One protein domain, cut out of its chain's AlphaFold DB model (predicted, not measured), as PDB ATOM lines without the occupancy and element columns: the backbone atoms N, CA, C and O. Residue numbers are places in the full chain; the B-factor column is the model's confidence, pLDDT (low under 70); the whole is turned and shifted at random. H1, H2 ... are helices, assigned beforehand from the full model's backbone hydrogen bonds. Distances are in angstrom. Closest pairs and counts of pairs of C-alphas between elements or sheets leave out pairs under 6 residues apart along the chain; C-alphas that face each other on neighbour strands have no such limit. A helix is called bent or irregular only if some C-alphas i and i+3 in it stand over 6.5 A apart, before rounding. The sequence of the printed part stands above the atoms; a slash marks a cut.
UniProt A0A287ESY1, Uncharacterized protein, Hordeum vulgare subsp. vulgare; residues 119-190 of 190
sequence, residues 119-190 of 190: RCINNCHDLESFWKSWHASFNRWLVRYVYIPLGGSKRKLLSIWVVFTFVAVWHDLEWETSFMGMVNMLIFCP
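Overview. This is residues 119 to 190 of the 190 residues of an uncharacterized protein of Hordeum vulgare subsp. vulgare (UniProt A0A287ESY1). A helical hairpin of H3 and H4 has H2 packed at a steep tilt on a part of H3 with its own last half, residues 142 to 147, and H1 makes a corner with H2 at the beginning of H2, apart from both helices of the hairpin. Residues 170 to 176, where the hairpin turns, stick out free, and the contacts between helices are few. The printed part has 72 residues with four named helices, H1, H2, H3 and H4 in that order, and no named strand; the class is all helix. The whole is compact, with a radius of gyration of the C-alphas of 12.4 A and spans of 33 by 27 by 26 A.

Along the chain. The printed part begins at Arg 119, and H1 holds residues 127 to 134, from C-alpha 127 at (236.183, 270.818, 271.977). H2, residues 136 to 147, is 14.8 A long from first to last C-alpha; it is neither bent nor irregular, but only just: C-alphas 144 and 147 are 6.3 A apart. H3, residues 152 to 170, is the longest helix by residues and measures 20.5 A from C-alpha 152 at (250.954, 260.974, 265.725). It is irregular, with C-alphas 154 and 157 8.9 A apart, and has a kink of 61 degrees near residue 159. H4, residues 175 to 188, measures 21.4 A and ends with C-alpha 188 at (244.548, 273.289, 271.705).

Arrangement. H1 and H2 are close but not clearly touching; their closest C-alphas, those of Lys 132 and Asn 139, are 6.1 A apart. They run opposite ways at a steep tilt of 63 degrees. H2 touches H3, with residues 142 to 147 alone on H2 and residues 159 to 163 alone on H3; the closest C-alphas, those of Tyr 147 and Ser 159, are 5.4 A apart. These two run opposite ways at a steep tilt of 59 degrees. H3 and H4 form a hairpin and run opposite ways at a shallow tilt of 19 degrees. H3 touches H4 with residues 161 to 168 alone, and the closest C-alphas, those of Ala 168 and Ser 178, are 5.9 A apart. H1 is apart from H3 and from H4, and H2 is apart from H4. Every O i to N i+4 pair is within hydrogen-bond range in H1; in H2 it is 7 of 8, in H3 13 of 15 and in H4 7 of 10.

Size, cuts and confidence. The two C-alphas farthest apart, those of Asn 122 and Pro 149, are 32.7 A apart. The printed part has no cut and ends at Pro 190, the chain's last residue. The links H1 to H2, H2 to H3 and H3 to H4 are tight. The mean pLDDT of the printed part is 74.8; residues 171 to 190 are under 70, and the mean of H4 is 54.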
ATOM      1  N   ARG A 119     226.325 263.759 266.901       86.31
ATOM      2  CA  ARG A 119     225.982 264.562 268.084       86.31
ATOM      3  C   ARG A 119     225.569 265.975 267.691       86.31
ATOM      4  O   ARG A 119     226.107 266.543 266.743       86.31
ATOM      5  N   CYS A 120     224.625 266.523 268.452       86.44
ATOM      6  CA  CYS A 120     224.290 267.941 268.401       86.44
ATOM      7  C   CYS A 120     225.407 268.765 269.047       86.44
ATOM      8  O   CYS A 120     226.036 268.307 270.006       86.44
ATOM      9  N   ILE A 121     225.622 269.984 268.550       84.19
ATOM     10  CA  ILE A 121     226.632 270.900 269.090       84.19
ATOM     11  C   ILE A 121     226.422 271.180 270.584       84.19
ATOM     12  O   ILE A 121     227.380 271.195 271.348       84.19
ATOM     13  N   ASN A 122     225.163 271.256 271.018       85.75
ATOM     14  CA  ASN A 122     224.782 271.506 272.412       85.75
ATOM     15  C   ASN A 122     225.061 270.326 273.350       85.75
ATOM     16  O   ASN A 122     225.012 270.484 274.562       85.75
ATOM     17  N   ASN A 123     225.333 269.143 272.796       87.50
ATOM     18  CA  ASN A 123     225.639 267.933 273.557       87.50
ATOM     19  C   ASN A 123     227.146 267.609 273.543       87.50
ATOM     20  O   ASN A 123     227.553 266.477 273.806       87.50
ATOM     21  N   CYS A 124     227.986 268.567 273.142       83.69
ATOM     22  CA  CYS A 124     229.437 268.426 273.146       83.69
ATOM     23  C   CYS A 124     230.011 269.186 274.348       83.69
ATOM     24  O   CYS A 124     230.015 270.411 274.350       83.69
ATOM     25  N   HIS A 125     230.500 268.456 275.354       82.38
ATOM     26  CA  HIS A 125     231.092 269.050 276.561       82.38
ATOM     27  C   HIS A 125     232.548 269.500 276.366       82.38
ATOM     28  O   HIS A 125     232.993 270.424 277.036       82.38
ATOM     29  N   ASP A 126     233.254 268.899 275.400       87.25
ATOM     30  CA  ASP A 126     234.654 269.200 275.096       87.25
ATOM     31  C   ASP A 126     234.835 269.572 273.624       87.25
ATOM     32  O   ASP A 126     234.187 269.002 272.735       87.25
ATOM     33  N   LEU A 127     235.809 270.440 273.344       80.88
ATOM     34  CA  LEU A 127     236.183 270.818 271.977       80.88
ATOM     35  C   LEU A 127     236.692 269.627 271.161       80.88
ATOM     36  O   LEU A 127     236.364 269.487 269.986       80.88
ATOM     37  N   GLU A 128     237.444 268.715 271.778       83.00
ATOM     38  CA  GLU A 128     237.895 267.496 271.102       83.00
ATOM     39  C   GLU A 128     236.708 266.610 270.697       83.00
ATOM     40  O   GLU A 128     236.648 266.088 269.578       83.00
ATOM     41  N   SER A 129     235.732 266.474 271.596       84.31
ATOM     42  CA  SER A 129     234.498 265.742 271.337       84.31
ATOM     43  C   SER A 129     233.693 266.387 270.210       84.31
ATOM     44  O   SER A 129     233.194 265.651 269.354       84.31
ATOM     45  N   PHE A 130     233.623 267.721 270.171       86.06
ATOM     46  CA  PHE A 130     232.985 268.485 269.101       86.06
ATOM     47  C   PHE A 130     233.621 268.194 267.736       86.06
ATOM     48  O   PHE A 130     232.924 267.723 266.836       86.06
ATOM     49  N   TRP A 131     234.941 268.363 267.598       82.62
ATOM     50  CA  TRP A 131     235.658 268.129 266.336       82.62
ATOM     51  C   TRP A 131     235.525 266.683 265.842       82.62
ATOM     52  O   TRP A 131     235.338 266.437 264.647       82.62
ATOM     53  N   LYS A 132     235.524 265.711 266.762       84.12
ATOM     54  CA  LYS A 132     235.283 264.297 266.435       84.12
ATOM     55  C   LYS A 132     233.873 264.030 265.898       84.12
ATOM     56  O   LYS A 132     233.713 263.096 265.110       84.12
ATOM     57  N   SER A 133     232.865 264.802 266.313       86.12
ATOM     58  CA  SER A 133     231.466 264.610 265.901       86.12
ATOM     59  C   SER A 133     230.943 265.582 264.845       86.12
ATOM     60  O   SER A 133     229.902 265.289 264.274       86.12
ATOM     61  N   TRP A 134     231.618 266.694 264.552       83.75
ATOM     62  CA  TRP A 134     231.174 267.630 263.512       83.75
ATOM     63  C   TRP A 134     231.345 267.053 262.097       83.75
ATOM     64  O   TRP A 134     230.536 267.271 261.207       83.75
ATOM     65  N   HIS A 135     232.392 266.268 261.851       86.62
ATOM     66  CA  HIS A 135     232.543 265.586 260.566       86.62
ATOM     67  C   HIS A 135     233.279 264.262 260.752       86.62
ATOM     68  O   HIS A 135     234.437 264.101 260.370       86.62
ATOM     69  N   ALA A 136     232.600 263.282 261.346       85.00
ATOM     70  CA  ALA A 136     233.241 262.065 261.839       85.00
ATOM     71  C   ALA A 136     234.018 261.275 260.763       85.00
ATOM     72  O   ALA A 136     235.087 260.732 261.047       85.00
ATOM     73  N   SER A 137     233.518 261.190 259.522       82.75
ATOM     74  CA  SER A 137     234.249 260.541 258.413       82.75
ATOM     75  C   SER A 137     235.543 261.270 258.044       82.75
ATOM     76  O   SER A 137     236.595 260.637 257.998       82.75
ATOM     77  N   PHE A 138     235.481 262.586 257.843       83.69
ATOM     78  CA  PHE A 138     236.632 263.426 257.524       83.69
ATOM     79  C   PHE A 138     237.649 263.452 258.662       83.69
ATOM     80  O   PHE A 138     238.833 263.256 258.418       83.69
ATOM     81  N   ASN A 139     237.206 263.552 259.915       85.25
ATOM     82  CA  ASN A 139     238.103 263.456 261.063       85.25
ATOM     83  C   ASN A 139     238.831 262.098 261.105       85.25
ATOM     84  O   ASN A 139     240.042 262.044 261.307       85.25
ATOM     85  N   ARG A 140     238.134 260.982 260.836       85.06
ATOM     86  CA  ARG A 140     238.783 259.661 260.708       85.06
ATOM     87  C   ARG A 140     239.793 259.614 259.562       85.06
ATOM     88  O   ARG A 140     240.833 258.971 259.706       85.06
ATOM     89  N   TRP A 141     239.501 260.274 258.442       85.88
ATOM     90  CA  TRP A 141     240.437 260.393 257.325       85.88
ATOM     91  C   TRP A 141     241.684 261.184 257.722       85.88
ATOM     92  O   TRP A 141     242.788 260.667 257.586       85.88
ATOM     93  N   LEU A 142     241.513 262.382 258.287       84.69
ATOM     94  CA  LEU A 142     242.609 263.235 258.747       84.69
ATOM     95  C   LEU A 142     243.510 262.492 259.726       84.69
ATOM     96  O   LEU A 142     244.729 262.483 259.566       84.69
ATOM     97  N   VAL A 143     242.916 261.801 260.702       85.81
ATOM     98  CA  VAL A 143     243.691 261.022 261.666       85.81
ATOM     99  C   VAL A 143     244.505 259.939 260.953       85.81
ATOM    100  O   VAL A 143     245.700 259.797 261.199       85.81
ATOM    101  N   ARG A 144     243.888 259.183 260.041       85.50
ATOM    102  CA  ARG A 144     244.543 258.037 259.399       85.50
ATOM    103  C   ARG A 144     245.608 258.425 258.372       85.50
ATOM    104  O   ARG A 144     246.631 257.751 258.310       85.50
ATOM    105  N   TYR A 145     245.359 259.455 257.570       84.31
ATOM    106  CA  TYR A 145     246.180 259.786 256.402       84.31
ATOM    107  C   TYR A 145     247.063 261.017 256.586       84.31
ATOM    108  O   TYR A 145     247.994 261.196 255.810       84.31
ATOM    109  N   VAL A 146     246.812 261.841 257.604       85.81
ATOM    110  CA  VAL A 146     247.629 263.028 257.893       85.81
ATOM    111  C   VAL A 146     248.293 262.883 259.261       85.81
ATOM    112  O   VAL A 146     249.515 262.848 259.357       85.81
ATOM    113  N   TYR A 147     247.515 262.695 260.327       86.38
ATOM    114  CA  TYR A 147     248.040 262.694 261.698       86.38
ATOM    115  C   TYR A 147     248.976 261.511 262.007       86.38
ATOM    116  O   TYR A 147     250.068 261.709 262.541       86.38
ATOM    117  N   ILE A 148     248.568 260.275 261.688       86.44
ATOM    118  CA  ILE A 148     249.385 259.069 261.922       86.44
ATOM    119  C   ILE A 148     250.729 259.117 261.165       86.44
ATOM    120  O   ILE A 148     251.755 258.926 261.823       86.44
ATOM    121  N   PRO A 149     250.783 259.390 259.843       86.69
ATOM    122  CA  PRO A 149     252.059 259.417 259.122       86.69
ATOM    123  C   PRO A 149     253.007 260.541 259.570       86.69
ATOM    124  O   PRO A 149     254.218 260.384 259.450       86.69
ATOM    125  N   LEU A 150     252.501 261.630 260.158       84.31
ATOM    126  CA  LEU A 150     253.323 262.728 260.697       84.31
ATOM    127  C   LEU A 150     253.963 262.431 262.068       84.31
ATOM    128  O   LEU A 150     254.669 263.270 262.630       84.31
ATOM    129  N   GLY A 151     253.762 261.226 262.607       82.12
ATOM    130  CA  GLY A 151     254.328 260.793 263.886       82.12
ATOM    131  C   GLY A 151     253.333 260.815 265.046       82.12
ATOM    132  O   GLY A 151     253.724 260.542 266.184       82.12
ATOM    133  N   GLY A 152     252.055 261.101 264.774       80.19
ATOM    134  CA  GLY A 152     250.954 260.974 265.725       80.19
ATOM    135  C   GLY A 152     251.239 261.647 267.070       80.19
ATOM    136  O   GLY A 152     251.577 262.828 267.127       80.19
ATOM    137  N   SER A 153     251.138 260.875 268.158       78.75
ATOM    138  CA  SER A 153     251.351 261.356 269.530       78.75
ATOM    139  C   SER A 153     252.799 261.736 269.853       78.75
ATOM    140  O   SER A 153     253.010 262.517 270.776       78.75
ATOM    141  N   LYS A 154     253.796 261.249 269.097       80.31
ATOM    142  CA  LYS A 154     255.218 261.569 269.337       80.31
ATOM    143  C   LYS A 154     255.571 263.005 268.942       80.31
ATOM    144  O   LYS A 154     256.493 263.583 269.502       80.31
ATOM    145  N   ARG A 155     254.842 263.579 267.979       83.69
ATOM    146  CA  ARG A 155     254.983 264.970 267.514       83.69
ATOM    147  C   ARG A 155     253.633 265.689 267.549       83.69
ATOM    148  O   ARG A 155     253.252 266.338 266.581       83.69
ATOM    149  N   LYS A 156     252.902 265.554 268.665       80.00
ATOM    150  CA  LYS A 156     251.504 266.002 268.805       80.00
ATOM    151  C   LYS A 156     251.286 267.438 268.313       80.00
ATOM    152  O   LYS A 156     250.377 267.656 267.524       80.00
ATOM    153  N   LEU A 157     252.143 268.381 268.716       80.25
ATOM    154  CA  LEU A 157     252.041 269.785 268.303       80.25
ATOM    155  C   LEU A 157     252.164 269.945 266.781       80.25
ATOM    156  O   LEU A 157     251.243 270.456 266.159       80.25
ATOM    157  N   LEU A 158     253.240 269.445 266.164       83.06
ATOM    158  CA  LEU A 158     253.443 269.551 264.712       83.06
ATOM    159  C   LEU A 158     252.336 268.845 263.914       83.06
ATOM    160  O   LEU A 158     251.847 269.388 262.928       83.06
ATOM    161  N   SER A 159     251.909 267.660 264.355       83.81
ATOM    162  CA  SER A 159     250.839 266.903 263.698       83.81
ATOM    163  C   SER A 159     249.500 267.641 263.758       83.81
ATOM    164  O   SER A 159     248.786 267.683 262.761       83.81
ATOM    165  N   ILE A 160     249.158 268.241 264.905       83.06
ATOM    166  CA  ILE A 160     247.950 269.067 265.058       83.06
ATOM    167  C   ILE A 160     248.050 270.316 264.181       83.06
ATOM    168  O   ILE A 160     247.097 270.627 263.465       83.06
ATOM    169  N   TRP A 161     249.213 270.974 264.183       80.88
ATOM    170  CA  TRP A 161     249.473 272.158 263.371       80.88
ATOM    171  C   TRP A 161     249.191 271.900 261.889       80.88
ATOM    172  O   TRP A 161     248.353 272.563 261.282       80.88
ATOM    173  N   VAL A 162     249.814 270.863 261.327       85.75
ATOM    174  CA  VAL A 162     249.639 270.499 259.914       85.75
ATOM    175  C   VAL A 162     248.198 270.091 259.601       85.75
ATOM    176  O   VAL A 162     247.676 270.470 258.554       85.75
ATOM    177  N   VAL A 163     247.532 269.350 260.494       85.06
ATOM    178  CA  VAL A 163     246.136 268.928 260.287       85.06
ATOM    179  C   VAL A 163     245.204 270.134 260.193       85.06
ATOM    180  O   VAL A 163     244.432 270.216 259.243       85.06
ATOM    181  N   PHE A 164     245.272 271.086 261.123       80.75
ATOM    182  CA  PHE A 164     244.390 272.257 261.079       80.75
ATOM    183  C   PHE A 164     244.737 273.214 259.936       80.75
ATOM    184  O   PHE A 164     243.821 273.758 259.324       80.75
ATOM    185  N   THR A 165     246.017 273.382 259.580       80.75
ATOM    186  CA  THR A 165     246.393 274.137 258.373       80.75
ATOM    187  C   THR A 165     245.823 273.480 257.119       80.75
ATOM    188  O   THR A 165     245.267 274.167 256.267       80.75
ATOM    189  N   PHE A 166     245.890 272.152 257.020       83.69
ATOM    190  CA  PHE A 166     245.278 271.420 255.914       83.69
ATOM    191  C   PHE A 166     243.758 271.627 255.868       83.69
ATOM    192  O   PHE A 166     243.212 271.864 254.796       83.69
ATOM    193  N   VAL A 167     243.078 271.582 257.017       79.31
ATOM    194  CA  VAL A 167     241.633 271.852 257.106       79.31
ATOM    195  C   VAL A 167     241.303 273.287 256.687       79.31
ATOM    196  O   VAL A 167     240.335 273.487 255.962       79.31
ATOM    197  N   ALA A 168     242.109 274.274 257.082       73.00
ATOM    198  CA  ALA A 168     241.923 275.664 256.672       73.00
ATOM    199  C   ALA A 168     242.075 275.834 255.153       73.00
ATOM    200  O   ALA A 168     241.211 276.425 254.517       73.00
ATOM    201  N   VAL A 169     243.114 275.239 254.557       76.12
ATOM    202  CA  VAL A 169     243.316 275.236 253.096       76.12
ATOM    203  C   VAL A 169     242.188 274.492 252.373       76.12
ATOM    204  O   VAL A 169     241.791 274.882 251.280       76.12
ATOM    205  N   TRP A 170     241.653 273.429 252.978       74.50
ATOM    206  CA  TRP A 170     240.547 272.648 252.423       74.50
ATOM    207  C   TRP A 170     239.223 273.426 252.355       74.50
ATOM    208  O   TRP A 170     238.404 273.143 251.486       74.50
ATOM    209  N   HIS A 171     238.998 274.377 253.262       67.00
ATOM    210  CA  HIS A 171     237.773 275.182 253.337       67.00
ATOM    211  C   HIS A 171     237.839 276.510 252.546       67.00
ATOM    212  O   HIS A 171     236.993 277.368 252.770       67.00
ATOM    213  N   ASP A 172     238.792 276.639 251.613       53.19
ATOM    214  CA  ASP A 172     239.124 277.824 250.799       53.19
ATOM    215  C   ASP A 172     239.883 278.961 251.523       53.19
ATOM    216  O   ASP A 172     239.655 279.291 252.688       53.19
ATOM    217  N   LEU A 173     240.811 279.586 250.779       46.62
ATOM    218  CA  LEU A 173     241.651 280.737 251.160       46.62
ATOM    219  C   LEU A 173     240.871 282.069 251.128       46.62
ATOM    220  O   LEU A 173     241.359 283.073 250.612       46.62
ATOM    221  N   GLU A 174     239.661 282.109 251.678       45.06
ATOM    222  CA  GLU A 174     239.049 283.388 252.047       45.06
ATOM    223  C   GLU A 174     239.603 283.815 253.416       45.06
ATOM    224  O   GLU A 174     239.724 283.011 254.344       45.06
ATOM    225  N   TRP A 175     240.008 285.084 253.534       40.72
ATOM    226  CA  TRP A 175     240.778 285.629 254.668       40.72
ATOM    227  C   TRP A 175     240.113 285.398 256.045       40.72
ATOM    228  O   TRP A 175     240.797 285.369 257.067       40.72
ATOM    229  N   GLU A 176     238.799 285.151 256.085       50.94
ATOM    230  CA  GLU A 176     238.041 284.903 257.318       50.94
ATOM    231  C   GLU A 176     238.132 283.452 257.833       50.94
ATOM    232  O   GLU A 176     238.181 283.228 259.046       50.94
ATOM    233  N   THR A 177     238.268 282.452 256.953       50.88
ATOM    234  CA  THR A 177     238.392 281.031 257.350       50.88
ATOM    235  C   THR A 177     239.748 280.742 258.010       50.88
ATOM    236  O   THR A 177     239.860 279.901 258.907       50.88
ATOM    237  N   SER A 178     240.783 281.499 257.628       47.56
ATOM    238  CA  SER A 178     242.139 281.383 258.189       47.56
ATOM    239  C   SER A 178     242.217 281.793 259.669       47.56
ATOM    240  O   SER A 178     242.972 281.191 260.437       47.56
ATOM    241  N   PHE A 179     241.400 282.759 260.111       50.19
ATOM    242  CA  PHE A 179     241.409 283.244 261.498       50.19
ATOM    243  C   PHE A 179     240.813 282.222 262.482       50.19
ATOM    244  O   PHE A 179     241.372 281.989 263.553       50.19
ATOM    245  N   MET A 180     239.740 281.525 262.093       52.34
ATOM    246  CA  MET A 180     239.156 280.428 262.882       52.34
ATOM    247  C   MET A 180     240.168 279.284 263.099       52.34
ATOM    248  O   MET A 180     240.218 278.686 264.176       52.34
ATOM    249  N   GLY A 181     241.014 278.998 262.100       55.25
ATOM    250  CA  GLY A 181     242.124 278.046 262.223       55.25
ATOM    251  C   GLY A 181     243.140 278.465 263.290       55.25
ATOM    252  O   GLY A 181     243.510 277.650 264.132       55.25
ATOM    253  N   MET A 182     243.526 279.744 263.324       57.31
ATOM    254  CA  MET A 182     244.444 280.290 264.335       57.31
ATOM    255  C   MET A 182     243.845 280.326 265.751       57.31
ATOM    256  O   MET A 182     244.559 280.083 266.720       57.31
ATOM    257  N   VAL A 183     242.543 280.572 265.902       60.47
ATOM    258  CA  VAL A 183     241.891 280.551 267.227       60.47
ATOM    259  C   VAL A 183     241.861 279.133 267.807       60.47
ATOM    260  O   VAL A 183     242.189 278.938 268.974       60.47
ATOM    261  N   ASN A 184     241.555 278.117 266.993       57.78
ATOM    262  CA  ASN A 184     241.612 276.722 267.447       57.78
ATOM    263  C   ASN A 184     243.039 276.281 267.818       57.78
ATOM    264  O   ASN A 184     243.200 275.485 268.744       57.78
ATOM    265  N   MET A 185     244.067 276.826 267.155       56.94
ATOM    266  CA  MET A 185     245.475 276.607 267.521       56.94
ATOM    267  C   MET A 185     245.791 277.097 268.935       56.94
ATOM    268  O   MET A 185     246.460 276.390 269.685       56.94
ATOM    269  N   LEU A 186     245.297 278.281 269.307       58.47
ATOM    270  CA  LEU A 186     245.524 278.862 270.633       58.47
ATOM    271  C   LEU A 186     244.805 278.091 271.745       58.47
ATOM    272  O   LEU A 186     245.298 278.048 272.861       58.47
ATOM    273  N   ILE A 187     243.668 277.456 271.443       59.06
ATOM    274  CA  ILE A 187     242.879 276.714 272.439       59.06
ATOM    275  C   ILE A 187     243.385 275.270 272.633       59.06
ATOM    276  O   ILE A 187     243.239 274.705 273.714       59.06
ATOM    277  N   PHE A 188     243.985 274.649 271.609       53.78
ATOM    278  CA  PHE A 188     244.548 273.289 271.705       53.78
ATOM    279  C   PHE A 188     246.014 273.238 272.158       53.78
ATOM    280  O   PHE A 188     246.546 272.143 272.380       53.78
ATOM    281  N   CYS A 189     246.663 274.393 272.295       43.78
ATOM    282  CA  CYS A 189     247.945 274.523 272.966       43.78
ATOM    283  C   CYS A 189     247.685 274.748 274.466       43.78
ATOM    284  O   CYS A 189     247.054 275.750 274.795       43.78
ATOM    285  N   PRO A 190     248.095 273.840 275.371       47.03
ATOM    286  CA  PRO A 190     248.192 274.190 276.783       47.03
ATOM    287  C   PRO A 190     249.271 275.257 277.008       47.03
ATOM    288  O   PRO A 190     250.218 275.326 276.183       47.03
TER     289      PRO A 190